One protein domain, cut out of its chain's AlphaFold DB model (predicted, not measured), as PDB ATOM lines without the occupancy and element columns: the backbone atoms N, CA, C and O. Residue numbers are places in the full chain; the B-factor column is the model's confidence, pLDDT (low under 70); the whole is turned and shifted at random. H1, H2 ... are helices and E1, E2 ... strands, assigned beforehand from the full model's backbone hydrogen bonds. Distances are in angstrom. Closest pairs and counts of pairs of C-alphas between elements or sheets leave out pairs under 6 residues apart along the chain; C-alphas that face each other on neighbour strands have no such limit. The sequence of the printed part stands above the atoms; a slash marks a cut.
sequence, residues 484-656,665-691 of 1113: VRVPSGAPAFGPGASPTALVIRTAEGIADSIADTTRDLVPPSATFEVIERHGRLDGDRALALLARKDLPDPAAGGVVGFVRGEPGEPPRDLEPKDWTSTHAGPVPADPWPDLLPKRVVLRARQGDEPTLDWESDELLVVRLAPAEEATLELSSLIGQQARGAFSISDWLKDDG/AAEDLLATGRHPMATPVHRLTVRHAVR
ATOM      1  N   VAL A 484     -40.409  30.332  40.915       93.31
ATOM      2  CA  VAL A 484     -40.852  29.654  42.137       93.31
ATOM      3  C   VAL A 484     -41.991  30.450  42.760       93.31
ATOM      4  O   VAL A 484     -41.813  31.593  43.187       93.31
ATOM      5  N   ARG A 485     -43.180  29.849  42.819       91.44
ATOM      6  CA  ARG A 485     -44.396  30.478  43.340       91.44
ATOM      7  C   ARG A 485     -44.929  29.733  44.551       91.44
ATOM      8  O   ARG A 485     -44.792  28.519  44.696       91.44
ATOM      9  N   VAL A 486     -45.565  30.490  45.431       89.06
ATOM     10  CA  VAL A 486     -46.346  29.924  46.528       89.06
ATOM     11  C   VAL A 486     -47.649  29.371  45.941       89.06
ATOM     12  O   VAL A 486     -48.295  30.101  45.182       89.06
ATOM     13  N   PRO A 487     -48.047  28.125  46.262       86.25
ATOM     14  CA  PRO A 487     -49.292  27.558  45.763       86.25
ATOM     15  C   PRO A 487     -50.500  28.425  46.120       86.25
ATOM     16  O   PRO A 487     -50.582  29.003  47.207       86.25
ATOM     17  N   SER A 488     -51.459  28.516  45.200       82.06
ATOM     18  CA  SER A 488     -52.674  29.304  45.426       82.06
ATOM     19  C   SER A 488     -53.473  28.748  46.608       82.06
ATOM     20  O   SER A 488     -53.749  27.553  46.666       82.06
ATOM     21  N   GLY A 489     -53.856  29.621  47.543       78.75
ATOM     22  CA  GLY A 489     -54.571  29.225  48.760       78.75
ATOM     23  C   GLY A 489     -53.682  28.647  49.867       78.75
ATOM     24  O   GLY A 489     -54.216  28.196  50.878       78.75
ATOM     25  N   ALA A 490     -52.352  28.669  49.712       78.25
ATOM     26  CA  ALA A 490     -51.451  28.338  50.810       78.25
ATOM     27  C   ALA A 490     -51.618  29.338  51.980       78.25
ATOM     28  O   ALA A 490     -51.825  30.534  51.742       78.25
ATOM     29  N   PRO A 491     -51.541  28.875  53.240       75.44
ATOM     30  CA  PRO A 491     -51.533  29.736  54.416       75.44
ATOM     31  C   PRO A 491     -50.288  30.634  54.450       75.44
ATOM     32  O   PRO A 491     -49.339  30.459  53.686       75.44
ATOM     33  N   ALA A 492     -50.301  31.617  55.353       81.75
ATOM     34  CA  ALA A 492     -49.142  32.470  55.595       81.75
ATOM     35  C   ALA A 492     -47.938  31.645  56.073       81.75
ATOM     36  O   ALA A 492     -48.109  30.685  56.825       81.75
ATOM     37  N   PHE A 493     -46.733  32.067  55.676       85.56
ATOM     38  CA  PHE A 493     -45.501  31.396  56.071       85.56
ATOM     39  C   PHE A 493     -45.345  31.353  57.590       85.56
ATOM     40  O   PHE A 493     -45.398  32.385  58.264       85.56
ATOM     41  N   GLY A 494     -45.092  30.161  58.119       84.50
ATOM     42  CA  GLY A 494     -44.631  29.986  59.486       84.50
ATOM     43  C   GLY A 494     -43.189  30.480  59.685       84.50
ATOM     44  O   GLY A 494     -42.472  30.768  58.720       84.50
ATOM     45  N   PRO A 495     -42.705  30.524  60.936       87.56
ATOM     46  CA  PRO A 495     -41.361  31.006  61.267       87.56
ATOM     47  C   PRO A 495     -40.246  30.274  60.502       87.56
ATOM     48  O   PRO A 495     -40.294  29.056  60.331       87.56
ATOM     49  N   GLY A 496     -39.259  31.013  59.994       86.94
ATOM     50  CA  GLY A 496     -38.148  30.477  59.194       86.94
ATOM     51  C   GLY A 496     -38.486  30.104  57.740       86.94
ATOM     52  O   GLY A 496     -37.565  29.877  56.958       86.94
ATOM     53  N   ALA A 497     -39.765  30.073  57.346       89.56
ATOM     54  CA  ALA A 497     -40.167  29.860  55.956       89.56
ATOM     55  C   ALA A 497     -40.299  31.190  55.198       89.56
ATOM     56  O   ALA A 497     -40.617  32.237  55.761       89.56
ATOM     57  N   SER A 498     -40.054  31.152  53.891       90.88
ATOM     58  CA  SER A 498     -40.170  32.304  52.990       90.88
ATOM     59  C   SER A 498     -40.455  31.815  51.563       90.88
ATOM     60  O   SER A 498     -40.413  30.605  51.321       90.88
ATOM     61  N   PRO A 499     -40.688  32.695  50.569       89.00
ATOM     62  CA  PRO A 499     -40.809  32.260  49.178       89.00
ATOM     63  C   PRO A 499     -39.641  31.373  48.714       89.00
ATOM     64  O   PRO A 499     -39.875  30.419  47.976       89.00
ATOM     65  N   THR A 500     -38.428  31.618  49.227       91.12
ATOM     66  CA  THR A 500     -37.196  30.893  48.881       91.12
ATOM     67  C   THR A 500     -36.685  29.942  49.974       91.12
ATOM     68  O   THR A 500     -35.599  29.384  49.830       91.12
ATOM     69  N   ALA A 501     -37.435  29.743  51.064       91.75
ATOM     70  CA  ALA A 501     -37.065  28.847  52.163       91.75
ATOM     71  C   ALA A 501     -38.219  27.902  52.536       91.75
ATOM     72  O   ALA A 501     -39.303  28.351  52.920       91.75
ATOM     73  N   LEU A 502     -37.982  26.593  52.422       92.00
ATOM     74  CA  LEU A 502     -38.918  25.530  52.797       92.00
ATOM     75  C   LEU A 502     -38.437  24.891  54.103       92.00
ATOM     76  O   LEU A 502     -37.268  24.520  54.222       92.00
ATOM     77  N   VAL A 503     -39.339  24.742  55.073       91.06
ATOM     78  CA  VAL A 503     -38.989  24.267  56.419       91.06
ATOM     79  C   VAL A 503     -39.981  23.210  56.890       91.06
ATOM     80  O   VAL A 503     -41.185  23.452  56.902       91.06
ATOM     81  N   ILE A 504     -39.464  22.060  57.318       90.56
ATOM     82  CA  ILE A 504     -40.181  21.102  58.169       90.56
ATOM     83  C   ILE A 504     -39.834  21.432  59.613       90.56
ATOM     84  O   ILE A 504     -38.659  21.606  59.927       90.56
ATOM     85  N   ARG A 505     -40.837  21.506  60.486       89.56
ATOM     86  CA  ARG A 505     -40.661  21.771  61.918       89.56
ATOM     87  C   ARG A 505     -41.073  20.524  62.684       89.56
ATOM     88  O   ARG A 505     -42.202  20.068  62.537       89.56
ATOM     89  N   THR A 506     -40.164  19.984  63.483       88.56
ATOM     90  CA  THR A 506     -40.404  18.769  64.266       88.56
ATOM     91  C   THR A 506     -40.253  19.077  65.750       88.56
ATOM     92  O   THR A 506     -39.175  19.470  66.209       88.56
ATOM     93  N   ALA A 507     -41.336  18.881  66.503       82.06
ATOM     94  CA  ALA A 507     -41.392  19.006  67.957       82.06
ATOM     95  C   ALA A 507     -41.817  17.657  68.557       82.06
ATOM     96  O   ALA A 507     -42.748  17.036  68.064       82.06
ATOM     97  N   GLU A 508     -41.111  17.169  69.585       68.62
ATOM     98  CA  GLU A 508     -41.431  15.881  70.251       68.62
ATOM     99  C   GLU A 508     -41.513  14.672  69.292       68.62
ATOM    100  O   GLU A 508     -42.232  13.710  69.534       68.62
ATOM    101  N   GLY A 509     -40.770  14.711  68.181       62.06
ATOM    102  CA  GLY A 509     -40.796  13.657  67.159       62.06
ATOM    103  C   GLY A 509     -42.016  13.698  66.231       62.06
ATOM    104  O   GLY A 509     -42.120  12.864  65.335       62.06
ATOM    105  N   ILE A 510     -42.905  14.680  66.394       64.62
ATOM    106  CA  ILE A 510     -44.051  14.921  65.521       64.62
ATOM    107  C   ILE A 510     -43.672  16.038  64.546       64.62
ATOM    108  O   ILE A 510     -43.381  17.167  64.948       64.62
ATOM    109  N   ALA A 511     -43.625  15.702  63.257       63.81
ATOM    110  CA  ALA A 511     -43.441  16.680  62.195       63.81
ATOM    111  C   ALA A 511     -44.764  17.410  61.946       63.81
ATOM    112  O   ALA A 511     -45.793  16.781  61.689       63.81
ATOM    113  N   ASP A 512     -44.730  18.735  62.006       64.50
ATOM    114  CA  ASP A 512     -45.904  19.563  61.775       64.50
ATOM    115  C   ASP A 512     -46.243  19.605  60.276       64.50
ATOM    116  O   ASP A 512     -45.398  19.897  59.423       64.50
ATOM    117  N   SER A 513     -47.503  19.328  59.936       57.56
ATOM    118  CA  SER A 513     -48.029  19.392  58.566       57.56
ATOM    119  C   SER A 513     -48.391  20.840  58.213       57.56
ATOM    120  O   SER A 513     -49.568  21.201  58.137       57.56
ATOM    121  N   ILE A 514     -47.390  21.696  58.009       56.16
ATOM    122  CA  ILE A 514     -47.616  23.097  57.630       56.16
ATOM    123  C   ILE A 514     -47.332  23.255  56.135       56.16
ATOM    124  O   ILE A 514     -46.293  22.836  55.631       56.16
ATOM    125  N   ALA A 515     -48.255  23.889  55.419       59.59
ATOM    126  CA  ALA A 515     -48.258  24.068  53.965       59.59
ATOM    127  C   ALA A 515     -47.083  24.894  53.373       59.59
ATOM    128  O   ALA A 515     -47.061  25.168  52.172       59.59
ATOM    129  N   ASP A 516     -46.078  25.246  54.178       73.94
ATOM    130  CA  ASP A 516     -44.864  25.967  53.775       73.94
ATOM    131  C   ASP A 516     -43.837  25.082  53.057       73.94
ATOM    132  O   ASP A 516     -42.838  25.595  52.545       73.94
ATOM    133  N   THR A 517     -44.063  23.770  53.007       86.81
ATOM    134  CA  THR A 517     -43.156  22.772  52.422       86.81
ATOM    135  C   THR A 517     -43.334  22.587  50.919       86.81
ATOM    136  O   THR A 517     -42.664  21.742  50.340       86.81
ATOM    137  N   THR A 518     -44.224  23.343  50.270       90.56
ATOM    138  CA  THR A 518     -44.562  23.157  48.851       90.56
ATOM    139  C   THR A 518     -44.382  24.441  48.046       90.56
ATOM    140  O   THR A 518     -44.829  25.505  48.476       90.56
ATOM    141  N   ARG A 519     -43.779  24.365  46.855       92.38
ATOM    142  CA  ARG A 519     -43.764  25.465  45.872       92.38
ATOM    143  C   ARG A 519     -44.187  24.962  44.498       92.38
ATOM    144  O   ARG A 519     -43.840  23.848  44.119       92.38
ATOM    145  N   ASP A 520     -44.906  25.795  43.759       93.19
ATOM    146  CA  ASP A 520     -45.188  25.545  42.350       93.19
ATOM    147  C   ASP A 520     -44.046  26.142  41.512       93.19
ATOM    148  O   ASP A 520     -43.614  27.274  41.732       93.19
ATOM    149  N   LEU A 521     -43.540  25.361  40.568       94.06
ATOM    150  CA  LEU A 521     -42.521  25.743  39.601       94.06
ATOM    151  C   LEU A 521     -43.229  26.048  38.286       94.06
ATOM    152  O   LEU A 521     -43.885  25.177  37.712       94.06
ATOM    153  N   VAL A 522     -43.104  27.280  37.811       93.50
ATOM    154  CA  VAL A 522     -43.722  27.739  36.563       93.50
ATOM    155  C   VAL A 522     -42.612  28.048  35.555       93.50
ATOM    156  O   VAL A 522     -41.557  28.544  35.962       93.50
ATOM    157  N   PRO A 523     -42.806  27.779  34.251       93.25
ATOM    158  CA  PRO A 523     -41.830  28.178  33.249       93.25
ATOM    159  C   PRO A 523     -41.514  29.681  33.346       93.25
ATOM    160  O   PRO A 523     -42.432  30.481  33.563       93.25
ATOM    161  N   PRO A 524     -40.244  30.078  33.164       94.81
ATOM    162  CA  PRO A 524     -39.850  31.483  33.192       94.81
ATOM    163  C   PRO A 524     -40.578  32.273  32.101       94.81
ATOM    164  O   PRO A 524     -40.815  31.764  31.004       94.81
ATOM    165  N   SER A 525     -40.890  33.538  32.372       93.19
ATOM    166  CA  SER A 525     -41.445  34.441  31.359       93.19
ATOM    167  C   SER A 525     -40.356  35.063  30.476       93.19
ATOM    168  O   SER A 525     -39.202  35.208  30.885       93.19
ATOM    169  N   ALA A 526     -40.725  35.454  29.255       91.50
ATOM    170  CA  ALA A 526     -39.843  36.175  28.338       91.50
ATOM    171  C   ALA A 526     -40.452  37.505  27.880       91.50
ATOM    172  O   ALA A 526     -41.665  37.712  27.890       91.50
ATOM    173  N   THR A 527     -39.588  38.422  27.441       89.31
ATOM    174  CA  THR A 527     -40.037  39.686  26.851       89.31
ATOM    175  C   THR A 527     -40.711  39.451  25.500       89.31
ATOM    176  O   THR A 527     -40.391  38.502  24.782       89.31
ATOM    177  N   PHE A 528     -41.604  40.366  25.115       87.38
ATOM    178  CA  PHE A 528     -42.269  40.336  23.810       87.38
ATOM    179  C   PHE A 528     -41.275  40.196  22.642       87.38
ATOM    180  O   PHE A 528     -41.489  39.376  21.757       87.38
ATOM    181  N   GLU A 529     -40.163  40.938  22.676       87.94
ATOM    182  CA  GLU A 529     -39.121  40.904  21.639       87.94
ATOM    183  C   GLU A 529     -38.508  39.506  21.481       87.94
ATOM    184  O   GLU A 529     -38.290  39.044  20.362       87.94
ATOM    185  N   VAL A 530     -38.237  38.813  22.593       92.56
ATOM    186  CA  VAL A 530     -37.695  37.447  22.572       92.56
ATOM    187  C   VAL A 530     -38.719  36.481  21.972       92.56
ATOM    188  O   VAL A 530     -38.364  35.681  21.110       92.56
ATOM    189  N   ILE A 531     -39.988  36.592  22.369       92.25
ATOM    190  CA  ILE A 531     -41.077  35.736  21.874       92.25
ATOM    191  C   ILE A 531     -41.311  35.953  20.367       92.25
ATOM    192  O   ILE A 531     -41.419  34.982  19.614       92.25
ATOM    193  N   GLU A 532     -41.327  37.209  19.909       90.38
ATOM    194  CA  GLU A 532     -41.454  37.580  18.492       90.38
ATOM    195  C   GLU A 532     -40.302  37.008  17.652       90.38
ATOM    196  O   GLU A 532     -40.523  36.444  16.579       90.38
ATOM    197  N   ARG A 533     -39.063  37.105  18.147       94.38
ATOM    198  CA  ARG A 533     -37.859  36.612  17.453       94.38
ATOM    199  C   ARG A 533     -37.761  35.085  17.426       94.38
ATOM    200  O   ARG A 533     -37.104  34.553  16.537       94.38
ATOM    201  N   HIS A 534     -38.448  34.383  18.327       93.19
ATOM    202  CA  HIS A 534     -38.676  32.932  18.244       93.19
ATOM    203  C   HIS A 534     -39.838  32.550  17.309       93.19
ATOM    204  O   HIS A 534     -40.137  31.371  17.160       93.19
ATOM    205  N   GLY A 535     -40.507  33.522  16.676       91.38
ATOM    206  CA  GLY A 535     -41.589  33.281  15.715       91.38
ATOM    207  C   GLY A 535     -42.919  32.855  16.342       91.38
ATOM    208  O   GLY A 535     -43.837  32.465  15.628       91.38
ATOM    209  N   ARG A 536     -43.065  32.949  17.670       90.38
ATOM    210  CA  ARG A 536     -44.282  32.518  18.386       90.38
ATOM    211  C   ARG A 536     -45.470  33.471  18.251       90.38
ATOM    212  O   ARG A 536     -46.561  33.175  18.726       90.38
ATOM    213  N   LEU A 537     -45.257  34.613  17.604       87.94
ATOM    214  CA  LEU A 537     -46.274  35.624  17.318       87.94
ATOM    215  C   LEU A 537     -46.544  35.745  15.814       87.94
ATOM    216  O   LEU A 537     -47.044  36.767  15.349       87.94
ATOM    217  N   ASP A 538     -46.199  34.716  15.045       85.94
ATOM    218  CA  ASP A 538     -46.484  34.677  13.619       85.94
ATOM    219  C   ASP A 538     -47.951  34.257  13.400       85.94
ATOM    220  O   ASP A 538     -48.422  33.258  13.944       85.94
ATOM    221  N   GLY A 539     -48.679  35.018  12.578       82.19
ATOM    222  CA  GLY A 539     -50.064  34.718  12.197       82.19
ATOM    223  C   GLY A 539     -51.137  35.254  13.156       82.19
ATOM    224  O   GLY A 539     -50.879  36.065  14.045       82.19
ATOM    225  N   ASP A 540     -52.374  34.799  12.957       76.19
ATOM    226  CA  ASP A 540     -53.577  35.458  13.494       76.19
ATOM    227  C   ASP A 540     -53.754  35.326  15.017       76.19
ATOM    228  O   ASP A 540     -54.477  36.103  15.641       76.19
ATOM    229  N   ARG A 541     -53.066  34.367  15.653       78.62
ATOM    230  CA  ARG A 541     -53.130  34.160  17.114       78.62
ATOM    231  C   ARG A 541     -52.354  35.216  17.911       78.62
ATOM    232  O   ARG A 541     -52.554  35.321  19.121       78.62
ATOM    233  N   ALA A 542     -51.508  36.020  17.260       81.56
ATOM    234  CA  ALA A 542     -50.640  36.997  17.917       81.56
ATOM    235  C   ALA A 542     -51.409  38.019  18.771       81.56
ATOM    236  O   ALA A 542     -50.988  38.331  19.885       81.56
ATOM    237  N   LEU A 543     -52.560  38.503  18.289       79.06
ATOM    238  CA  LEU A 543     -53.360  39.506  18.998       79.06
ATOM    239  C   LEU A 543     -53.976  38.948  20.292       79.06
ATOM    240  O   LEU A 543     -54.010  39.636  21.308       79.06
ATOM    241  N   ALA A 544     -54.405  37.681  20.275       80.94
ATOM    242  CA  ALA A 544     -54.911  36.998  21.465       80.94
ATOM    243  C   ALA A 544     -53.796  36.756  22.497       80.94
ATOM    244  O   ALA A 544     -54.008  36.921  23.697       80.94
ATOM    245  N   LEU A 545     -52.589  36.413  22.037       83.62
ATOM    246  CA  LEU A 545     -51.422  36.214  22.899       83.62
ATOM    247  C   LEU A 545     -50.924  37.524  23.522       83.62
ATOM    248  O   LEU A 545     -50.562  37.538  24.694       83.62
ATOM    249  N   LEU A 546     -50.973  38.628  22.774       76.00
ATOM    250  CA  LEU A 546     -50.617  39.973  23.237       76.00
ATOM    251  C   LEU A 546     -51.457  40.464  24.426       76.00
ATOM    252  O   LEU A 546     -50.984  41.296  25.202       76.00
ATOM    253  N   ALA A 547     -52.683  39.955  24.581       79.81
ATOM    254  CA  ALA A 547     -53.551  40.272  25.712       79.81
ATOM    255  C   ALA A 547     -53.138  39.560  27.019       79.81
ATOM    256  O   ALA A 547     -53.564  39.969  28.100       79.81
ATOM    257  N   ARG A 548     -52.309  38.506  26.952       83.06
ATOM    258  CA  ARG A 548     -51.805  37.801  28.143       83.06
ATOM    259  C   ARG A 548     -50.699  38.623  28.809       83.06
ATOM    260  O   ARG A 548     -49.828  39.179  28.145       83.06
ATOM    261  N   LYS A 549     -50.737  38.702  30.144       71.44
ATOM    262  CA  LYS A 549     -49.806  39.529  30.929       71.44
ATOM    263  C   LYS A 549     -48.382  38.960  30.933       71.44
ATOM    264  O   LYS A 549     -47.448  39.735  30.745       71.44
ATOM    265  N   ASP A 550     -48.263  37.632  31.032       81.75
ATOM    266  CA  ASP A 550     -46.998  36.898  31.131       81.75
ATOM    267  C   ASP A 550     -47.043  35.651  30.228       81.75
ATOM    268  O   ASP A 550     -47.895  34.774  30.397       81.75
ATOM    269  N   LEU A 551     -46.148  35.591  29.240       91.25
ATOM    270  CA  LEU A 551     -45.996  34.452  28.331       91.25
ATOM    271  C   LEU A 551     -44.694  33.709  28.654       91.25
ATOM    272  O   LEU A 551     -43.674  34.372  28.888       91.25
ATOM    273  N   PRO A 552     -44.703  32.362  28.656       93.56
ATOM    274  CA  PRO A 552     -43.508  31.589  28.953       93.56
ATOM    275  C   PRO A 552     -42.464  31.738  27.846       93.56
ATOM    276  O   PRO A 552     -42.799  31.889  26.666       93.56
ATOM    277  N   ASP A 553     -41.193  31.669  28.229       94.75
ATOM    278  CA  ASP A 553     -40.070  31.680  27.304       94.75
ATOM    279  C   ASP A 553     -40.177  30.500  26.319       94.75
ATOM    280  O   ASP A 553     -40.171  29.348  26.754       94.75
ATOM    281  N   PRO A 554     -40.243  30.743  24.996       93.38
ATOM    282  CA  PRO A 554     -40.357  29.672  24.005       93.38
ATOM    283  C   PRO A 554     -39.186  28.684  23.995       93.38
ATOM    284  O   PRO A 554     -39.312  27.604  23.420       93.38
ATOM    285  N   ALA A 555     -38.042  29.065  24.570       94.31
ATOM    286  CA  ALA A 555     -36.864  28.217  24.682       94.31
ATOM    287  C   ALA A 555     -36.820  27.396  25.984       94.31
ATOM    288  O   ALA A 555     -35.980  26.500  26.083       94.31
ATOM    289  N   ALA A 556     -37.691  27.672  26.963       93.75
ATOM    290  CA  ALA A 556     -37.783  26.892  28.194       93.75
ATOM    291  C   ALA A 556     -38.455  25.543  27.903       93.75
ATOM    292  O   ALA A 556     -39.675  25.448  27.806       93.75
ATOM    293  N   GLY A 557     -37.641  24.500  27.742       90.25
ATOM    294  CA  GLY A 557     -38.094  23.137  27.468       90.25
ATOM    295  C   GLY A 557     -38.419  22.334  28.725       90.25
ATOM    296  O   GLY A 557     -39.231  21.425  28.670       90.25
ATOM    297  N   GLY A 558     -37.833  22.671  29.874       91.88
ATOM    298  CA  GLY A 558     -38.071  21.924  31.109       91.88
ATOM    299  C   GLY A 558     -37.449  22.561  32.343       91.88
ATOM    300  O   GLY A 558     -36.925  23.677  32.282       91.88
ATOM    301  N   VAL A 559     -37.492  21.824  33.446       93.00
ATOM    302  CA  VAL A 559     -36.881  22.160  34.735       93.00
ATOM    303  C   VAL A 559     -35.878  21.089  35.145       93.00
ATOM    304  O   VAL A 559     -36.087  19.893  34.930       93.00
ATOM    305  N   VAL A 560     -34.791  21.542  35.758       90.06
ATOM    306  CA  VAL A 560     -33.730  20.711  36.324       90.06
ATOM    307  C   VAL A 560     -33.553  21.113  37.780       90.06
ATOM    308  O   VAL A 560     -33.535  22.305  38.097       90.06
ATOM    309  N   GLY A 561     -33.460  20.127  38.667       88.12
ATOM    310  CA  GLY A 561     -33.253  20.335  40.095       88.12
ATOM    311  C   GLY A 561     -32.085  19.500  40.589       88.12
ATOM    312  O   GLY A 561     -31.964  18.336  40.217       88.12
ATOM    313  N   PHE A 562     -31.241  20.089  41.427       84.50
ATOM    314  CA  PHE A 562     -30.110  19.399  42.041       84.50
ATOM    315  C   PHE A 562     -29.822  19.976  43.428       84.50
ATOM    316  O   PHE A 562     -30.052  21.156  43.692       84.50
ATOM    317  N   VAL A 563     -29.350  19.132  44.343       79.69
ATOM    318  CA  VAL A 563     -29.022  19.537  45.715       79.69
ATOM    319  C   VAL A 563     -27.513  19.672  45.845       79.69
ATOM    320  O   VAL A 563     -26.777  18.743  45.519       79.69
ATOM    321  N   ARG A 564     -27.050  20.812  46.366       72.00
ATOM    322  CA  ARG A 564     -25.687  20.907  46.900       72.00
ATOM    323  C   ARG A 564     -25.667  20.267  48.284       72.00
ATOM    324  O   ARG A 564     -26.324  20.783  49.192       72.00
ATOM    325  N   GLY A 565     -24.953  19.150  48.405       54.25
ATOM    326  CA  GLY A 565     -24.629  18.527  49.689       54.25
ATOM    327  C   GLY A 565     -23.608  19.345  50.485       54.25
ATOM    328  O   GLY A 565     -23.205  20.442  50.074       54.25
ATOM    329  N   GLU A 566     -23.183  18.813  51.633       49.50
ATOM    330  CA  GLU A 566     -22.028  19.354  52.355       49.50
ATOM    331  C   GLU A 566     -20.762  19.307  51.470       49.50
ATOM    332  O   GLU A 566     -20.695  18.513  50.524       49.50
ATOM    333  N   PRO A 567     -19.757  20.171  51.715       34.41
ATOM    334  CA  PRO A 567     -18.546  20.219  50.898       34.41
ATOM    335  C   PRO A 567     -17.892  18.831  50.766       34.41
ATOM    336  O   PRO A 567     -17.368  18.304  51.744       34.41
ATOM    337  N   GLY A 568     -17.904  18.255  49.558       35.75
ATOM    338  CA  GLY A 568     -17.281  16.959  49.252       35.75
ATOM    339  C   GLY A 568     -18.231  15.852  48.779       35.75
ATOM    340  O   GLY A 568     -17.743  14.830  48.303       35.75
ATOM    341  N   GLU A 569     -19.555  16.033  48.847       41.19
ATOM    342  CA  GLU A 569     -20.496  15.121  48.178       41.19
ATOM    343  C   GLU A 569     -20.747  15.556  46.721       41.19
ATOM    344  O   GLU A 569     -21.094  16.722  46.493       41.19
ATOM    345  N   PRO A 570     -20.604  14.656  45.725       45.12
ATOM    346  CA  PRO A 570     -20.891  14.995  44.338       45.12
ATOM    347  C   PRO A 570     -22.384  15.323  44.183       45.12
ATOM    348  O   PRO A 570     -23.233  14.599  44.723       45.12
ATOM    349  N   PRO A 571     -22.740  16.399  43.462       53.56
ATOM    350  CA  PRO A 571     -24.132  16.721  43.203       53.56
ATOM    351  C   PRO A 571     -24.795  15.556  42.467       53.56
ATOM    352  O   PRO A 571     -24.304  15.063  41.453       53.56
ATOM    353  N   ARG A 572     -25.930  15.090  42.994       58.50
ATOM    354  CA  ARG A 572     -26.755  14.109  42.289       58.50
ATOM    355  C   ARG A 572     -27.576  14.837  41.235       58.50
ATOM    356  O   ARG A 572     -28.523  15.548  41.572       58.50
ATOM    357  N   ASP A 573     -27.199  14.643  39.979       62.28
ATOM    358  CA  ASP A 573     -27.964  15.120  38.836       62.28
ATOM    359  C   ASP A 573     -29.251  14.305  38.696       62.28
ATOM    360  O   ASP A 573     -29.223  13.076  38.608       62.28
ATOM    361  N   LEU A 574     -30.390  14.997  38.673       75.38
ATOM    362  CA  LEU A 574     -31.648  14.403  38.241       75.38
ATOM    363  C   LEU A 574     -31.843  14.609  36.746       75.38
ATOM    364  O   LEU A 574     -31.487  15.653  36.192       75.38
ATOM    365  N   GLU A 575     -32.491  13.636  36.109       79.12
ATOM    366  CA  GLU A 575     -32.954  13.804  34.739       79.12
ATOM    367  C   GLU A 575     -33.897  15.023  34.641       79.12
ATOM    368  O   GLU A 575     -34.798  15.186  35.478       79.12
ATOM    369  N   PRO A 576     -33.712  15.898  33.635       84.94
ATOM    370  CA  PRO A 576     -34.607  17.023  33.391       84.94
ATOM    371  C   PRO A 576     -36.059  16.582  33.169       84.94
ATOM    372  O   PRO A 576     -36.314  15.571  32.513       84.94
ATOM    373  N   LYS A 577     -37.025  17.388  33.628       89.50
ATOM    374  CA  LYS A 577     -38.453  17.178  33.337       89.50
ATOM    375  C   LYS A 577     -39.003  18.252  32.414       89.50
ATOM    376  O   LYS A 577     -38.843  19.444  32.672       89.50
ATOM    377  N   ASP A 578     -39.658  17.813  31.344       88.56
ATOM    378  CA  ASP A 578     -40.245  18.680  30.323       88.56
ATOM    379  C   ASP A 578     -41.502  19.400  30.857       88.56
ATOM    380  O   ASP A 578     -42.274  18.861  31.658       88.56
ATOM    381  N   TRP A 579     -41.720  20.630  30.396       89.62
ATOM    382  CA  TRP A 579     -42.927  21.409  30.678       89.62
ATOM    383  C   TRP A 579     -44.180  20.909  29.933       89.62
ATOM    384  O   TRP A 579     -45.281  21.398  30.194       89.62
ATOM    385  N   THR A 580     -44.027  19.963  29.005       80.12
ATOM    386  CA  THR A 580     -45.073  19.505  28.076       80.12
ATOM    387  C   THR A 580     -45.634  18.113  28.379       80.12
ATOM    388  O   THR A 580     -46.683  17.759  27.842       80.12
ATOM    389  N   SER A 581     -44.991  17.321  29.244       68.12
ATOM    390  CA  SER A 581     -45.469  15.977  29.587       68.12
ATOM    391  C   SER A 581     -46.598  16.005  30.632       68.12
ATOM    392  O   SER A 581     -46.439  16.559  31.722       68.12
ATOM    393  N   THR A 582     -47.737  15.375  30.300       60.47
ATOM    394  CA  THR A 582     -48.846  15.030  31.220       60.47
ATOM    395  C   THR A 582     -49.031  13.526  31.325       60.47
ATOM    396  O   THR A 582     -48.873  12.807  30.337       60.47
ATOM    397  N   HIS A 583     -49.551  13.064  32.461       52.53
ATOM    398  CA  HIS A 583     -50.279  11.799  32.520       52.53
ATOM    399  C   HIS A 583     -51.708  12.017  31.982       52.53
ATOM    400  O   HIS A 583     -52.457  12.803  32.545       52.53
ATOM    401  N   ALA A 584     -52.082  11.292  30.920       53.38
ATOM    402  CA  ALA A 584     -53.429  11.210  30.320       53.38
ATOM    403  C   ALA A 584     -53.790  12.202  29.187       53.38
ATOM    404  O   ALA A 584     -54.740  12.973  29.288       53.38
ATOM    405  N   GLY A 585     -53.122  12.093  28.033       58.09
ATOM    406  CA  GLY A 585     -53.654  12.608  26.762       58.09
ATOM    407  C   GLY A 585     -52.609  12.707  25.642       58.09
ATOM    408  O   GLY A 585     -51.415  12.710  25.932       58.09
ATOM    409  N   PRO A 586     -53.018  12.771  24.359       58.97
ATOM    410  CA  PRO A 586     -52.100  13.117  23.278       58.97
ATOM    411  C   PRO A 586     -51.582  14.550  23.476       58.97
ATOM    412  O   PRO A 586     -52.370  15.492  23.537       58.97
ATOM    413  N   VAL A 587     -50.257  14.706  23.569       60.84
ATOM    414  CA  VAL A 587     -49.593  16.016  23.658       60.84
ATOM    415  C   VAL A 587     -49.874  16.793  22.361       60.84
ATOM    416  O   VAL A 587     -49.670  16.241  21.274       60.84
ATOM    417  N   PRO A 588     -50.361  18.048  22.426       64.69
ATOM    418  CA  PRO A 588     -50.526  18.882  21.241       64.69
ATOM    419  C   PRO A 588     -49.207  19.005  20.474       64.69
ATOM    420  O   PRO A 588     -48.145  19.089  21.081       64.69
ATOM    421  N   ALA A 589     -49.268  19.086  19.142       68.62
ATOM    422  CA  ALA A 589     -48.066  19.274  18.323       68.62
ATOM    423  C   ALA A 589     -47.287  20.564  18.673       68.62
ATOM    424  O   ALA A 589     -46.082  20.626  18.449       68.62
ATOM    425  N   ASP A 590     -47.971  21.572  19.232       75.81
ATOM    426  CA  ASP A 590     -47.370  22.776  19.809       75.81
ATOM    427  C   ASP A 590     -48.102  23.154  21.116       75.81
ATOM    428  O   ASP A 590     -49.183  23.746  21.059       75.81
ATOM    429  N   PRO A 591     -47.581  22.756  22.290       80.25
ATOM    430  CA  PRO A 591     -48.216  22.996  23.589       80.25
ATOM    431  C   PRO A 591     -47.972  24.415  24.133       80.25
ATOM    432  O   PRO A 591     -48.591  24.817  25.115       80.25
ATOM    433  N   TRP A 592     -47.085  25.201  23.515       87.50
ATOM    434  CA  TRP A 592     -46.872  26.594  23.905       87.50
ATOM    435  C   TRP A 592     -48.093  27.447  23.498       87.50
ATOM    436  O   TRP A 592     -48.565  27.321  22.367       87.50
ATOM    437  N   PRO A 593     -48.618  28.334  24.370       89.31
ATOM    438  CA  PRO A 593     -48.037  28.840  25.620       89.31
ATOM    439  C   PRO A 593     -48.584  28.174  26.893       89.31
ATOM    440  O   PRO A 593     -48.324  28.662  27.993       89.31
ATOM    441  N   ASP A 594     -49.361  27.102  26.770       86.81
ATOM    442  CA  ASP A 594     -50.089  26.474  27.876       86.81
ATOM    443  C   ASP A 594     -49.266  25.329  28.486       86.81
ATOM    444  O   ASP A 594     -49.683  24.177  28.563       86.81
ATOM    445  N   LEU A 595     -48.048  25.690  28.900       88.00
ATOM    446  CA  LEU A 595     -47.091  24.819  29.576       88.00
ATOM    447  C   LEU A 595     -47.545  24.484  31.005       88.00
ATOM    448  O   LEU A 595     -48.187  25.298  31.675       88.00
ATOM    449  N   LEU A 596     -47.173  23.301  31.491       85.50
ATOM    450  CA  LEU A 596     -47.728  22.738  32.723       85.50
ATOM    451  C   LEU A 596     -46.804  22.971  33.913       85.50
ATOM    452  O   LEU A 596     -45.663  22.517  33.876       85.50
ATOM    453  N   PRO A 597     -47.266  23.629  34.988       90.56
ATOM    454  CA  PRO A 597     -46.440  23.843  36.165       90.56
ATOM    455  C   PRO A 597     -46.066  22.514  36.829       90.56
ATOM    456  O   PRO A 597     -46.799  21.529  36.761       90.56
ATOM    457  N   LYS A 598     -44.921  22.508  37.506       92.56
ATOM    458  CA  LYS A 598     -44.451  21.399  38.342       92.56
ATOM    459  C   LYS A 598     -44.543  21.813  39.804       92.56
ATOM    460  O   LYS A 598     -44.798  22.975  40.113       92.56
ATOM    461  N   ARG A 599     -44.314  20.889  40.723       92.88
ATOM    462  CA  ARG A 599     -44.361  21.146  42.158       92.88
ATOM    463  C   ARG A 599     -43.120  20.594  42.827       92.88
ATOM    464  O   ARG A 599     -42.733  19.466  42.559       92.88
ATOM    465  N   VAL A 600     -42.532  21.372  43.727       93.94
ATOM    466  CA  VAL A 600     -41.500  20.897  44.648       93.94
ATOM    467  C   VAL A 600     -42.080  20.766  46.050       93.94
ATOM    468  O   VAL A 600     -42.771  21.673  46.517       93.94
ATOM    469  N   VAL A 601     -41.809  19.644  46.717       92.94
ATOM    470  CA  VAL A 601     -42.245  19.373  48.094       92.94
ATOM    471  C   VAL A 601     -41.066  18.935  48.950       92.94
ATOM    472  O   VAL A 601     -40.321  18.036  48.575       92.94
ATOM    473  N   LEU A 602     -40.931  19.536  50.128       92.25
ATOM    474  CA  LEU A 602     -40.009  19.108  51.173       92.25
ATOM    475  C   LEU A 602     -40.700  18.094  52.102       92.25
ATOM    476  O   LEU A 602     -41.755  18.385  52.669       92.25
ATOM    477  N   ARG A 603     -40.102  16.911  52.276       90.69
ATOM    478  CA  ARG A 603     -40.576  15.825  53.155       90.69
ATOM    479  C   ARG A 603     -39.489  15.367  54.130       90.69
ATOM    480  O   ARG A 603     -38.299  15.599  53.921       90.69
ATOM    481  N   ALA A 604     -39.906  14.723  55.217       88.75
ATOM    482  CA  ALA A 604     -38.979  14.042  56.113       88.75
ATOM    483  C   ALA A 604     -38.465  12.770  55.425       88.75
ATOM    484  O   ALA A 604     -39.266  12.016  54.874       88.75
ATOM    485  N   ARG A 605     -37.148  12.542  55.445       88.12
ATOM    486  CA  ARG A 605     -36.523  11.348  54.852       88.12
ATOM    487  C   ARG A 605     -36.786  10.113  55.715       88.12
ATOM    488  O   ARG A 605     -36.561  10.168  56.926       88.12
ATOM    489  N   GLN A 606     -37.236   9.016  55.107       85.06
ATOM    490  CA  GLN A 606     -37.418   7.722  55.770       85.06
ATOM    491  C   GLN A 606     -36.415   6.695  55.232       85.06
ATOM    492  O   GLN A 606     -36.271   6.536  54.025       85.06
ATOM    493  N   GLY A 607     -35.722   5.978  56.124       82.31
ATOM    494  CA  GLY A 607     -34.734   4.965  55.730       82.31
ATOM    495  C   GLY A 607     -33.660   5.513  54.779       82.31
ATOM    496  O   GLY A 607     -33.145   6.610  54.995       82.31
ATOM    497  N   ASP A 608     -33.377   4.756  53.717       79.94
ATOM    498  CA  ASP A 608     -32.346   5.059  52.712       79.94
ATOM    499  C   ASP A 608     -32.901   5.782  51.465       79.94
ATOM    500  O   ASP A 608     -32.335   5.699  50.373       79.94
ATOM    501  N   GLU A 609     -34.040   6.474  51.593       84.31
ATOM    502  CA  GLU A 609     -34.620   7.256  50.496       84.31
ATOM    503  C   GLU A 609     -33.636   8.309  49.943       84.31
ATOM    504  O   GLU A 609     -32.895   8.937  50.704       84.31
ATOM    505  N   PRO A 610     -33.648   8.589  48.625       83.12
ATOM    506  CA  PRO A 610     -32.812   9.638  48.055       83.12
ATOM    507  C   PRO A 610     -33.237  11.035  48.540       83.12
ATOM    508  O   PRO A 610     -34.428  11.362  48.608       83.12
ATOM    509  N   THR A 611     -32.238  11.885  48.812       84.19
ATOM    510  CA  THR A 611     -32.405  13.289  49.238       84.19
ATOM    511  C   THR A 611     -33.174  14.138  48.223       84.19
ATOM    512  O   THR A 611     -33.867  15.078  48.605       84.19
ATOM    513  N   LEU A 612     -33.075  13.822  46.931       89.06
ATOM    514  CA  LEU A 612     -33.799  14.501  45.860       89.06
ATOM    515  C   LEU A 612     -34.234  13.470  44.818       89.06
ATOM    516  O   LEU A 612     -33.406  12.665  44.398       89.06
ATOM    517  N   ASP A 613     -35.503  13.495  44.415       89.31
ATOM    518  CA  ASP A 613     -36.034  12.603  43.377       89.31
ATOM    519  C   ASP A 613     -37.321  13.149  42.733       89.31
ATOM    520  O   ASP A 613     -38.074  13.898  43.363       89.31
ATOM    521  N   TRP A 614     -37.598  12.743  41.492       89.62
ATOM    522  CA  TRP A 614     -38.882  12.974  40.826       89.62
ATOM    523  C   TRP A 614     -39.819  11.786  41.078       89.62
ATOM    524  O   TRP A 614     -39.709  10.757  40.420       89.62
ATOM    525  N   GLU A 615     -40.798  11.937  41.977       89.69
ATOM    526  CA  GLU A 615     -41.803  10.881  42.230       89.69
ATOM    527  C   GLU A 615     -42.813  10.738  41.079       89.69
ATOM    528  O   GLU A 615     -43.457   9.702  40.920       89.69
ATOM    529  N   SER A 616     -42.983  11.795  40.284       88.00
ATOM    530  CA  SER A 616     -43.775  11.800  39.052       88.00
ATOM    531  C   SER A 616     -43.258  12.887  38.110       88.00
ATOM    532  O   SER A 616     -42.409  13.693  38.489       88.00
ATOM    533  N   ASP A 617     -43.818  12.974  36.903       85.25
ATOM    534  CA  ASP A 617     -43.495  14.052  35.961       85.25
ATOM    535  C   ASP A 617     -43.897  15.448  36.451       85.25
ATOM    536  O   ASP A 617     -43.487  16.425  35.834       85.25
ATOM    537  N   GLU A 618     -44.689  15.561  37.521       89.62
ATOM    538  CA  GLU A 618     -45.182  16.829  38.077       89.62
ATOM    539  C   GLU A 618     -44.611  17.152  39.462       89.62
ATOM    540  O   GLU A 618     -44.746  18.288  39.915       89.62
ATOM    541  N   LEU A 619     -43.966  16.194  40.138       91.94
ATOM    542  CA  LEU A 619     -43.625  16.302  41.558       91.94
ATOM    543  C   LEU A 619     -42.147  16.001  41.832       91.94
ATOM    544  O   LEU A 619     -41.730  14.842  41.844       91.94
ATOM    545  N   LEU A 620     -41.390  17.056  42.128       92.94
ATOM    546  CA  LEU A 620     -40.036  17.000  42.667       92.94
ATOM    547  C   LEU A 620     -40.106  16.908  44.195       92.94
ATOM    548  O   LEU A 620     -40.684  17.778  44.849       92.94
ATOM    549  N   VAL A 621     -39.508  15.881  44.786       92.31
ATOM    550  CA  VAL A 621     -39.498  15.689  46.239       92.31
ATOM    551  C   VAL A 621     -38.082  15.836  46.775       92.31
ATOM    552  O   VAL A 621     -37.163  15.138  46.354       92.31
ATOM    553  N   VAL A 622     -37.926  16.744  47.736       91.94
ATOM    554  CA  VAL A 622     -36.713  16.922  48.536       91.94
ATOM    555  C   VAL A 622     -36.945  16.252  49.884       91.94
ATOM    556  O   VAL A 622     -37.957  16.521  50.530       91.94
ATOM    557  N   ARG A 623     -36.031  15.396  50.333       90.62
ATOM    558  CA  ARG A 623     -36.153  14.652  51.591       90.62
ATOM    559  C   ARG A 623     -34.972  14.940  52.500       90.62
ATOM    560  O   ARG A 623     -33.835  14.694  52.117       90.62
ATOM    561  N   LEU A 624     -35.249  15.424  53.708       90.75
ATOM    562  CA  LEU A 624     -34.227  15.732  54.715       90.75
ATOM    563  C   LEU A 624     -34.479  14.944  56.002       90.75
ATOM    564  O   LEU A 624     -35.617  14.868  56.483       90.75
ATOM    565  N   ALA A 625     -33.427  14.370  56.583       89.31
ATOM    566  CA  ALA A 625     -33.483  13.786  57.920       89.31
ATOM    567  C   ALA A 625     -33.547  14.891  58.997       89.31
ATOM    568  O   ALA A 625     -33.198  16.044  58.728       89.31
ATOM    569  N   PRO A 626     -34.004  14.585  60.226       88.75
ATOM    570  CA  PRO A 626     -34.078  15.580  61.293       88.75
ATOM    571  C   PRO A 626     -32.722  16.252  61.551       88.75
ATOM    572  O   PRO A 626     -31.739  15.556  61.808       88.75
ATOM    573  N   ALA A 627     -32.718  17.590  61.558       90.00
ATOM    574  CA  ALA A 627     -31.563  18.485  61.694       90.00
ATOM    575  C   ALA A 627     -30.701  18.713  60.433       90.00
ATOM    576  O   ALA A 627     -29.738  19.489  60.480       90.00
ATOM    577  N   GLU A 628     -31.075  18.128  59.293       89.00
ATOM    578  CA  GLU A 628     -30.425  18.404  58.009       89.00
ATOM    579  C   GLU A 628     -30.898  19.725  57.382       89.00
ATOM    580  O   GLU A 628     -32.034  20.182  57.554       89.00
ATOM    581  N   GLU A 629     -29.999  20.340  56.621       88.69
ATOM    582  CA  GLU A 629     -30.230  21.532  55.809       88.69
ATOM    583  C   GLU A 629     -29.488  21.358  54.486       88.69
ATOM    584  O   GLU A 629     -28.372  20.848  54.468       88.69
ATOM    585  N   ALA A 630     -30.100  21.786  53.386       87.81
ATOM    586  CA  ALA A 630     -29.475  21.731  52.072       87.81
ATOM    587  C   ALA A 630     -29.879  22.930  51.204       87.81
ATOM    588  O   ALA A 630     -30.811  23.679  51.520       87.81
ATOM    589  N   THR A 631     -29.168  23.116  50.091       89.69
ATOM    590  CA  THR A 631     -29.523  24.109  49.066       89.69
ATOM    591  C   THR A 631     -29.979  23.391  47.804       89.69
ATOM    592  O   THR A 631     -29.187  22.697  47.169       89.69
ATOM    593  N   LEU A 632     -31.246  23.578  47.437       90.44
ATOM    594  CA  LEU A 632     -31.799  23.123  46.163       90.44
ATOM    595  C   LEU A 632     -31.542  24.194  45.098       90.44
ATOM    596  O   LEU A 632     -32.019  25.321  45.225       90.44
ATOM    597  N   GLU A 633     -30.808  23.850  44.048       90.00
ATOM    598  CA  GLU A 633     -30.618  24.692  42.868       90.00
ATOM    599  C   GLU A 633     -31.592  24.240  41.767       90.00
ATOM    600  O   GLU A 633     -31.678  23.057  41.439       90.00
ATOM    601  N   LEU A 634     -32.348  25.190  41.219       92.62
ATOM    602  CA  LEU A 634     -33.305  24.983  40.133       92.62
ATOM    603  C   LEU A 634     -32.855  25.764  38.902       92.62
ATOM    604  O   LEU A 634     -32.625  26.968  38.993       92.62
ATOM    605  N   SER A 635     -32.779  25.121  37.745       93.12
ATOM    606  CA  SER A 635     -32.491  25.774  36.465       93.12
ATOM    607  C   SER A 635     -33.476  25.337  35.384       93.12
ATOM    608  O   SER A 635     -34.247  24.387  35.546       93.12
ATOM    609  N   SER A 636     -33.492  26.080  34.281       94.38
ATOM    610  CA  SER A 636     -34.292  25.735  33.107       94.38
ATOM    611  C   SER A 636     -33.500  24.842  32.161       94.38
ATOM    612  O   SER A 636     -32.296  25.012  31.994       94.38
ATOM    613  N   LEU A 637     -34.180  23.929  31.475       92.75
ATOM    614  CA  LEU A 637     -33.626  23.198  30.337       92.75
ATOM    615  C   LEU A 637     -33.922  23.972  29.048       92.75
ATOM    616  O   LEU A 637     -35.075  24.328  28.797       92.75
ATOM    617  N   ILE A 638     -32.918  24.195  28.196       93.12
ATOM    618  CA  ILE A 638     -33.152  24.736  26.848       93.12
ATOM    619  C   ILE A 638     -33.687  23.616  25.957       93.12
ATOM    620  O   ILE A 638     -32.998  22.612  25.748       93.12
ATOM    621  N   GLY A 639     -34.888  23.808  25.404       89.44
ATOM    622  CA  GLY A 639     -35.517  22.848  24.499       89.44
ATOM    623  C   GLY A 639     -34.631  22.534  23.290       89.44
ATOM    624  O   GLY A 639     -33.990  23.425  22.724       89.44
ATOM    625  N   GLN A 640     -34.603  21.267  22.867       86.44
ATOM    626  CA  GLN A 640     -33.674  20.778  21.839       86.44
ATOM    627  C   GLN A 640     -33.737  21.592  20.535       86.44
ATOM    628  O   GLN A 640     -32.699  21.924  19.966       86.44
ATOM    629  N   GLN A 641     -34.942  21.973  20.097       84.69
ATOM    630  CA  GLN A 641     -35.150  22.768  18.879       84.69
ATOM    631  C   GLN A 641     -34.661  24.220  19.011       84.69
ATOM    632  O   GLN A 641     -34.201  24.807  18.035       84.69
ATOM    633  N   ALA A 642     -34.718  24.799  20.214       90.31
ATOM    634  CA  ALA A 642     -34.306  26.177  20.469       90.31
ATOM    635  C   ALA A 642     -32.798  26.310  20.732       90.31
ATOM    636  O   ALA A 642     -32.258  27.407  20.620       90.31
ATOM    637  N   ARG A 643     -32.096  25.214  21.054       89.62
ATOM    638  CA  ARG A 643     -30.670  25.232  21.429       89.62
ATOM    639  C   ARG A 643     -29.797  25.909  20.372       89.62
ATOM    640  O   ARG A 643     -29.026  26.803  20.695       89.62
ATOM    641  N   GLY A 644     -30.000  25.582  19.095       90.06
ATOM    642  CA  GLY A 644     -29.244  26.175  17.986       90.06
ATOM    643  C   GLY A 644     -29.451  27.683  17.783       90.06
ATOM    644  O   GLY A 644     -28.721  28.274  16.988       90.06
ATOM    645  N   ALA A 645     -30.420  28.300  18.463       93.19
ATOM    646  CA  ALA A 645     -30.743  29.720  18.361       93.19
ATOM    647  C   ALA A 645     -29.885  30.614  19.279       93.19
ATOM    648  O   ALA A 645     -29.901  31.834  19.113       93.19
ATOM    649  N   PHE A 646     -29.149  30.045  20.240       95.38
ATOM    650  CA  PHE A 646     -28.355  30.796  21.219       95.38
ATOM    651  C   PHE A 646     -26.916  31.015  20.752       95.38
ATOM    652  O   PHE A 646     -26.292  30.128  20.169       95.38
ATOM    653  N   SER A 647     -26.355  32.185  21.062       93.25
ATOM    654  CA  SER A 647     -24.972  32.533  20.719       93.25
ATOM    655  C   SER A 647     -23.959  31.627  21.415       93.25
ATOM    656  O   SER A 647     -22.950  31.264  20.814       93.25
ATOM    657  N   ILE A 648     -24.261  31.186  22.638       90.81
ATOM    658  CA  ILE A 648     -23.404  30.273  23.398       90.81
ATOM    659  C   ILE A 648     -23.197  28.930  22.693       90.81
ATOM    660  O   ILE A 648     -22.102  28.384  22.739       90.81
ATOM    661  N   SER A 649     -24.196  28.429  21.961       90.81
ATOM    662  CA  SER A 649     -24.043  27.205  21.170       90.81
ATOM    663  C   SER A 649     -23.058  27.371  20.020       90.81
ATOM    664  O   SER A 649     -22.440  26.398  19.612       90.81
ATOM    665  N   ASP A 650     -22.890  28.585  19.497       88.44
ATOM    666  CA  ASP A 650     -21.855  28.873  18.504       88.44
ATOM    667  C   ASP A 650     -20.486  29.095  19.163       88.44
ATOM    668  O   ASP A 650     -19.465  28.780  18.566       88.44
ATOM    669  N   TRP A 651     -20.444  29.592  20.404       88.94
ATOM    670  CA  TRP A 651     -19.201  29.770  21.164       88.94
ATOM    671  C   TRP A 651     -18.581  28.455  21.628       88.94
ATOM    672  O   TRP A 651     -17.364  28.395  21.769       88.94
ATOM    673  N   LEU A 652     -19.391  27.433  21.901       86.00
ATOM    674  CA  LEU A 652     -18.907  26.137  22.381       86.00
ATOM    675  C   LEU A 652     -18.411  25.212  21.263       86.00
ATOM    676  O   LEU A 652     -17.630  24.313  21.550       86.00
ATOM    677  N   LYS A 653     -18.782  25.475  20.002       81.06
ATOM    678  CA  LYS A 653     -18.227  24.757  18.847       81.06
ATOM    679  C   LYS A 653     -16.718  24.991  18.768       81.06
ATOM    680  O   LYS A 653     -16.258  26.128  18.921       81.06
ATOM    681  N   ASP A 654     -15.968  23.921  18.521       59.56
ATOM    682  CA  ASP A 654     -14.517  23.980  18.353       59.56
ATOM    683  C   ASP A 654     -14.133  24.755  17.084       59.56
ATOM    684  O   ASP A 654     -14.667  24.509  16.002       59.56
ATOM    685  N   ASP A 655     -13.162  25.664  17.210       52.56
ATOM    686  CA  ASP A 655     -12.639  26.470  16.093       52.56
ATOM    687  C   ASP A 655     -11.619  25.696  15.218       52.56
ATOM    688  O   ASP A 655     -11.002  26.275  14.327       52.56
ATOM    689  N   GLY A 656     -11.475  24.382  15.428       45.66
ATOM    690  CA  GLY A 656     -10.643  23.488  14.623       45.66
ATOM    691  C   GLY A 656      -9.159  23.495  14.999       45.66
ATOM    692  O   GLY A 656      -8.406  24.328  14.513       45.66
ATOM    693  N   ALA A 665     -17.254  19.154  28.009       72.62
ATOM    694  CA  ALA A 665     -18.086  19.160  29.223       72.62
ATOM    695  C   ALA A 665     -18.981  20.419  29.353       72.62
ATOM    696  O   ALA A 665     -20.037  20.379  29.977       72.62
ATOM    697  N   ALA A 666     -18.614  21.538  28.717       76.25
ATOM    698  CA  ALA A 666     -19.442  22.741  28.655       76.25
ATOM    699  C   ALA A 666     -20.677  22.573  27.744       76.25
ATOM    700  O   ALA A 666     -21.742  23.122  28.038       76.25
ATOM    701  N   GLU A 667     -20.562  21.807  26.654       81.88
ATOM    702  CA  GLU A 667     -21.698  21.428  25.806       81.88
ATOM    703  C   GLU A 667     -22.640  20.466  26.535       81.88
ATOM    704  O   GLU A 667     -23.855  20.634  26.428       81.88
ATOM    705  N   ASP A 668     -22.107  19.540  27.337       81.50
ATOM    706  CA  ASP A 668     -22.916  18.662  28.192       81.50
ATOM    707  C   ASP A 668     -23.676  19.467  29.251       81.50
ATOM    708  O   ASP A 668     -24.887  19.308  29.394       81.50
ATOM    709  N   LEU A 669     -23.019  20.421  29.923       83.00
ATOM    710  CA  LEU A 669     -23.681  21.341  30.860       83.00
ATOM    711  C   LEU A 669     -24.771  22.177  30.174       83.00
ATOM    712  O   LEU A 669     -25.817  22.444  30.766       83.00
ATOM    713  N   LEU A 670     -24.565  22.609  28.926       87.69
ATOM    714  CA  LEU A 670     -25.612  23.287  28.155       87.69
ATOM    715  C   LEU A 670     -26.760  22.321  27.826       87.69
ATOM    716  O   LEU A 670     -27.930  22.715  27.837       87.69
ATOM    717  N   ALA A 671     -26.430  21.063  27.533       86.00
ATOM    718  CA  ALA A 671     -27.391  20.037  27.180       86.00
ATOM    719  C   ALA A 671     -28.287  19.623  28.353       86.00
ATOM    720  O   ALA A 671     -29.473  19.371  28.130       86.00
ATOM    721  N   THR A 672     -27.740  19.621  29.570       84.88
ATOM    722  CA  THR A 672     -28.418  19.264  30.824       84.88
ATOM    723  C   THR A 672     -28.995  20.464  31.576       84.88
ATOM    724  O   THR A 672     -29.543  20.291  32.656       84.88
ATOM    725  N   GLY A 673     -28.907  21.689  31.034       87.19
ATOM    726  CA  GLY A 673     -29.443  22.892  31.689       87.19
ATOM    727  C   GLY A 673     -28.630  23.364  32.902       87.19
ATOM    728  O   GLY A 673     -29.133  24.121  33.733       87.19
ATOM    729  N   ARG A 674     -27.362  22.955  33.007       83.75
ATOM    730  CA  ARG A 674     -26.435  23.307  34.095       83.75
ATOM    731  C   ARG A 674     -25.413  24.383  33.713       83.75
ATOM    732  O   ARG A 674     -24.633  24.808  34.560       83.75
ATOM    733  N   HIS A 675     -25.404  24.867  32.468       86.75
ATOM    734  CA  HIS A 675     -24.469  25.914  32.050       86.75
ATOM    735  C   HIS A 675     -24.890  27.298  32.601       86.75
ATOM    736  O   HIS A 675     -25.835  27.899  32.083       86.75
ATOM    737  N   PRO A 676     -24.159  27.904  33.558       84.50
ATOM    738  CA  PRO A 676     -24.612  29.080  34.318       84.50
ATOM    739  C   PRO A 676     -24.867  30.335  33.470       84.50
ATOM    740  O   PRO A 676     -25.691  31.167  33.837       84.50
ATOM    741  N   MET A 677     -24.191  30.479  32.323       86.81
ATOM    742  CA  MET A 677     -24.426  31.597  31.391       86.81
ATOM    743  C   MET A 677     -25.653  31.418  30.488       86.81
ATOM    744  O   MET A 677     -26.104  32.391  29.892       86.81
ATOM    745  N   ALA A 678     -26.159  30.192  30.337       90.81
ATOM    746  CA  ALA A 678     -27.290  29.878  29.466       90.81
ATOM    747  C   ALA A 678     -28.567  29.626  30.274       90.81
ATOM    748  O   ALA A 678     -29.649  30.038  29.860       90.81
ATOM    749  N   THR A 679     -28.419  28.970  31.423       91.56
ATOM    750  CA  THR A 679     -29.492  28.498  32.301       91.56
ATOM    751  C   THR A 679     -29.089  28.737  33.765       91.56
ATOM    752  O   THR A 679     -28.746  27.795  34.483       91.56
ATOM    753  N   PRO A 680     -29.049  30.009  34.217       90.56
ATOM    754  CA  PRO A 680     -28.691  30.347  35.591       90.56
ATOM    755  C   PRO A 680     -29.622  29.671  36.605       90.56
ATOM    756  O   PRO A 680     -30.764  29.335  36.292       90.56
ATOM    757  N   VAL A 681     -29.128  29.495  37.831       87.62
ATOM    758  CA  VAL A 681     -29.835  28.773  38.897       87.62
ATOM    759  C   VAL A 681     -30.608  29.710  39.827       87.62
ATOM    760  O   VAL A 681     -30.150  30.803  40.160       87.62
ATOM    761  N   HIS A 682     -31.756  29.244  40.304       89.75
ATOM    762  CA  HIS A 682     -32.483  29.788  41.445       89.75
ATOM    763  C   HIS A 682     -32.245  28.889  42.663       89.75
ATOM    764  O   HIS A 682     -32.372  27.673  42.559       89.75
ATOM    765  N   ARG A 683     -31.890  29.468  43.814       90.88
ATOM    766  CA  ARG A 683     -31.555  28.707  45.028       90.88
ATOM    767  C   ARG A 683     -32.698  28.744  46.032       90.88
ATOM    768  O   ARG A 683     -33.148  29.827  46.402       90.88
ATOM    769  N   LEU A 684     -33.107  27.574  46.510       92.44
ATOM    770  CA  LEU A 684     -34.036  27.405  47.622       92.44
ATOM    771  C   LEU A 684     -33.311  26.781  48.814       92.44
ATOM    772  O   LEU A 684     -32.634  25.761  48.679       92.44
ATOM    773  N   THR A 685     -33.474  27.373  49.993       92.62
ATOM    774  CA  THR A 685     -32.995  26.784  51.247       92.62
ATOM    775  C   THR A 685     -34.036  25.791  51.749       92.62
ATOM    776  O   THR A 685     -35.201  26.142  51.921       92.62
ATOM    777  N   VAL A 686     -33.629  24.548  51.991       91.88
ATOM    778  CA  VAL A 686     -34.499  23.491  52.524       91.88
ATOM    779  C   VAL A 686     -33.980  23.059  53.894       91.88
ATOM    780  O   VAL A 686     -32.786  22.807  54.051       91.88
ATOM    781  N   ARG A 687     -34.853  23.011  54.907       91.69
ATOM    782  CA  ARG A 687     -34.471  22.716  56.301       91.69
ATOM    783  C   ARG A 687     -35.425  21.736  56.961       91.69
ATOM    784  O   ARG A 687     -36.639  21.911  56.887       91.69
ATOM    785  N   HIS A 688     -34.881  20.776  57.698       91.56
ATOM    786  CA  HIS A 688     -35.637  19.990  58.669       91.56
ATOM    787  C   HIS A 688     -35.271  20.450  60.083       91.56
ATOM    788  O   HIS A 688     -34.385  19.906  60.743       91.56
ATOM    789  N   ALA A 689     -35.979  21.477  60.541       92.31
ATOM    790  CA  ALA A 689     -35.796  22.105  61.834       92.31
ATOM    791  C   ALA A 689     -36.300  21.214  62.976       92.31
ATOM    792  O   ALA A 689     -37.465  20.816  63.012       92.31
ATOM    793  N   VAL A 690     -35.428  20.947  63.949       92.38
ATOM    794  CA  VAL A 690     -35.776  20.236  65.186       92.38
ATOM    795  C   VAL A 690     -35.849  21.210  66.356       92.38
ATOM    796  O   VAL A 690     -34.964  22.051  66.538       92.38
ATOM    797  N   ARG A 691     -36.910  21.107  67.162       92.12
ATOM    798  CA  ARG A 691     -37.101  21.981  68.327       92.12
ATOM    799  C   ARG A 691     -36.010  21.749  69.367       92.12
ATOM    800  O   ARG A 691     -35.374  22.689  69.828       92.12
TER     801      ARG A 691
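What this domain is: This is residues 484 to 656 and 665 to 691 of the 1113 residues of an uncharacterized protein of Micromonospora viridifaciens (UniProt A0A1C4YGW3). What shape do these atoms make? Two strongly twisted sheets of four strands each, E1 E8 E7 E3 and E2 E4 E6 E5, are set partly face to face as a core, the first of them curled like part of a barrel. Five short helices lie towards one end of this core, H1 and H2 off to one side and H3, H4 and H5 to the other. What are the parts? The printed part has 200 residues with five named helices and eight named strands, in the order E1 E2 H1 H2 E3 E4 E5 E6 E7 H3 H4 H5 E8; each sheet is mixed, and so is the class, with under half of the residues in named elements. How large is it? It is compact, with a radius of gyration of the C-alphas of 18.9 A and spans of 61 by 47 by 30 A.

How they stand to each other: How is the first sheet paired? E1, residues 501 to 507, is parallel to E8, residues 682 to 690, at 7 degrees, with N 502 and O 685 at 2.9 A. E8 is antiparallel to E7, residues 629 to 638, with N 630 and O 686 at 2.9 A, and E7 to E3, residues 556 to 564, with N 633 and O 562 at 2.8 A. And the second? E2, residues 518 to 522, is antiparallel to E4, residues 598 to 604, with N 521 and O 598 at 2.7 A. E4 is parallel to E6, residues 619 to 624, with N 603 and O 622 at 2.8 A; E6 and E5, residues 612 to 616, form a hairpin, with N 621 and O 613 at 2.8 A. Where do the sheets come close? The closest C-alphas of E6 and E8 are those of Leu 624 and His 688, 6.0 A apart, and those of E3 and E5 are Val 563 and Leu 612, 6.9 A apart. What of the helices? H1, residues 528 to 533, and H2, residues 542 to 546, are on neither sheet, while H3, residues 640 to 643, only grazes the first. H4, residues 647 to 652, and H5, residues 665 to 671, only just touch, with 3 pairs of C-alphas within 8 A, the closest being Leu 652 and Glu 667 at 6.5 A. Every O i to N i+4 pair is within hydrogen-bond range in H1, H2, H4 and H5; H3 is too short for one.

Where its parts are: Where does E1 begin? C-alpha 501 is at (-37.065, 28.847, 52.163), and E1 is 19.1 A long. Which strand is longest? E7 is 29.3 A long, from C-alpha 629 at (-30.230, 21.532, 55.809); E3 is 23.1 A. Where does E8 end? It ends after 25.8 A at C-alpha 690, (-35.776, 20.236, 65.186).

The domain as a whole: Is the printed part unbroken? Residues 657 to 664 are not printed, and C-alphas 656 and 665 are 16.9 A apart. Which link is long? The link E3 to E4 is long, with 33 residues. Where is confidence low? Residues 508 to 515, 565 to 573, 581 to 589 and 654 to 656 are under 70.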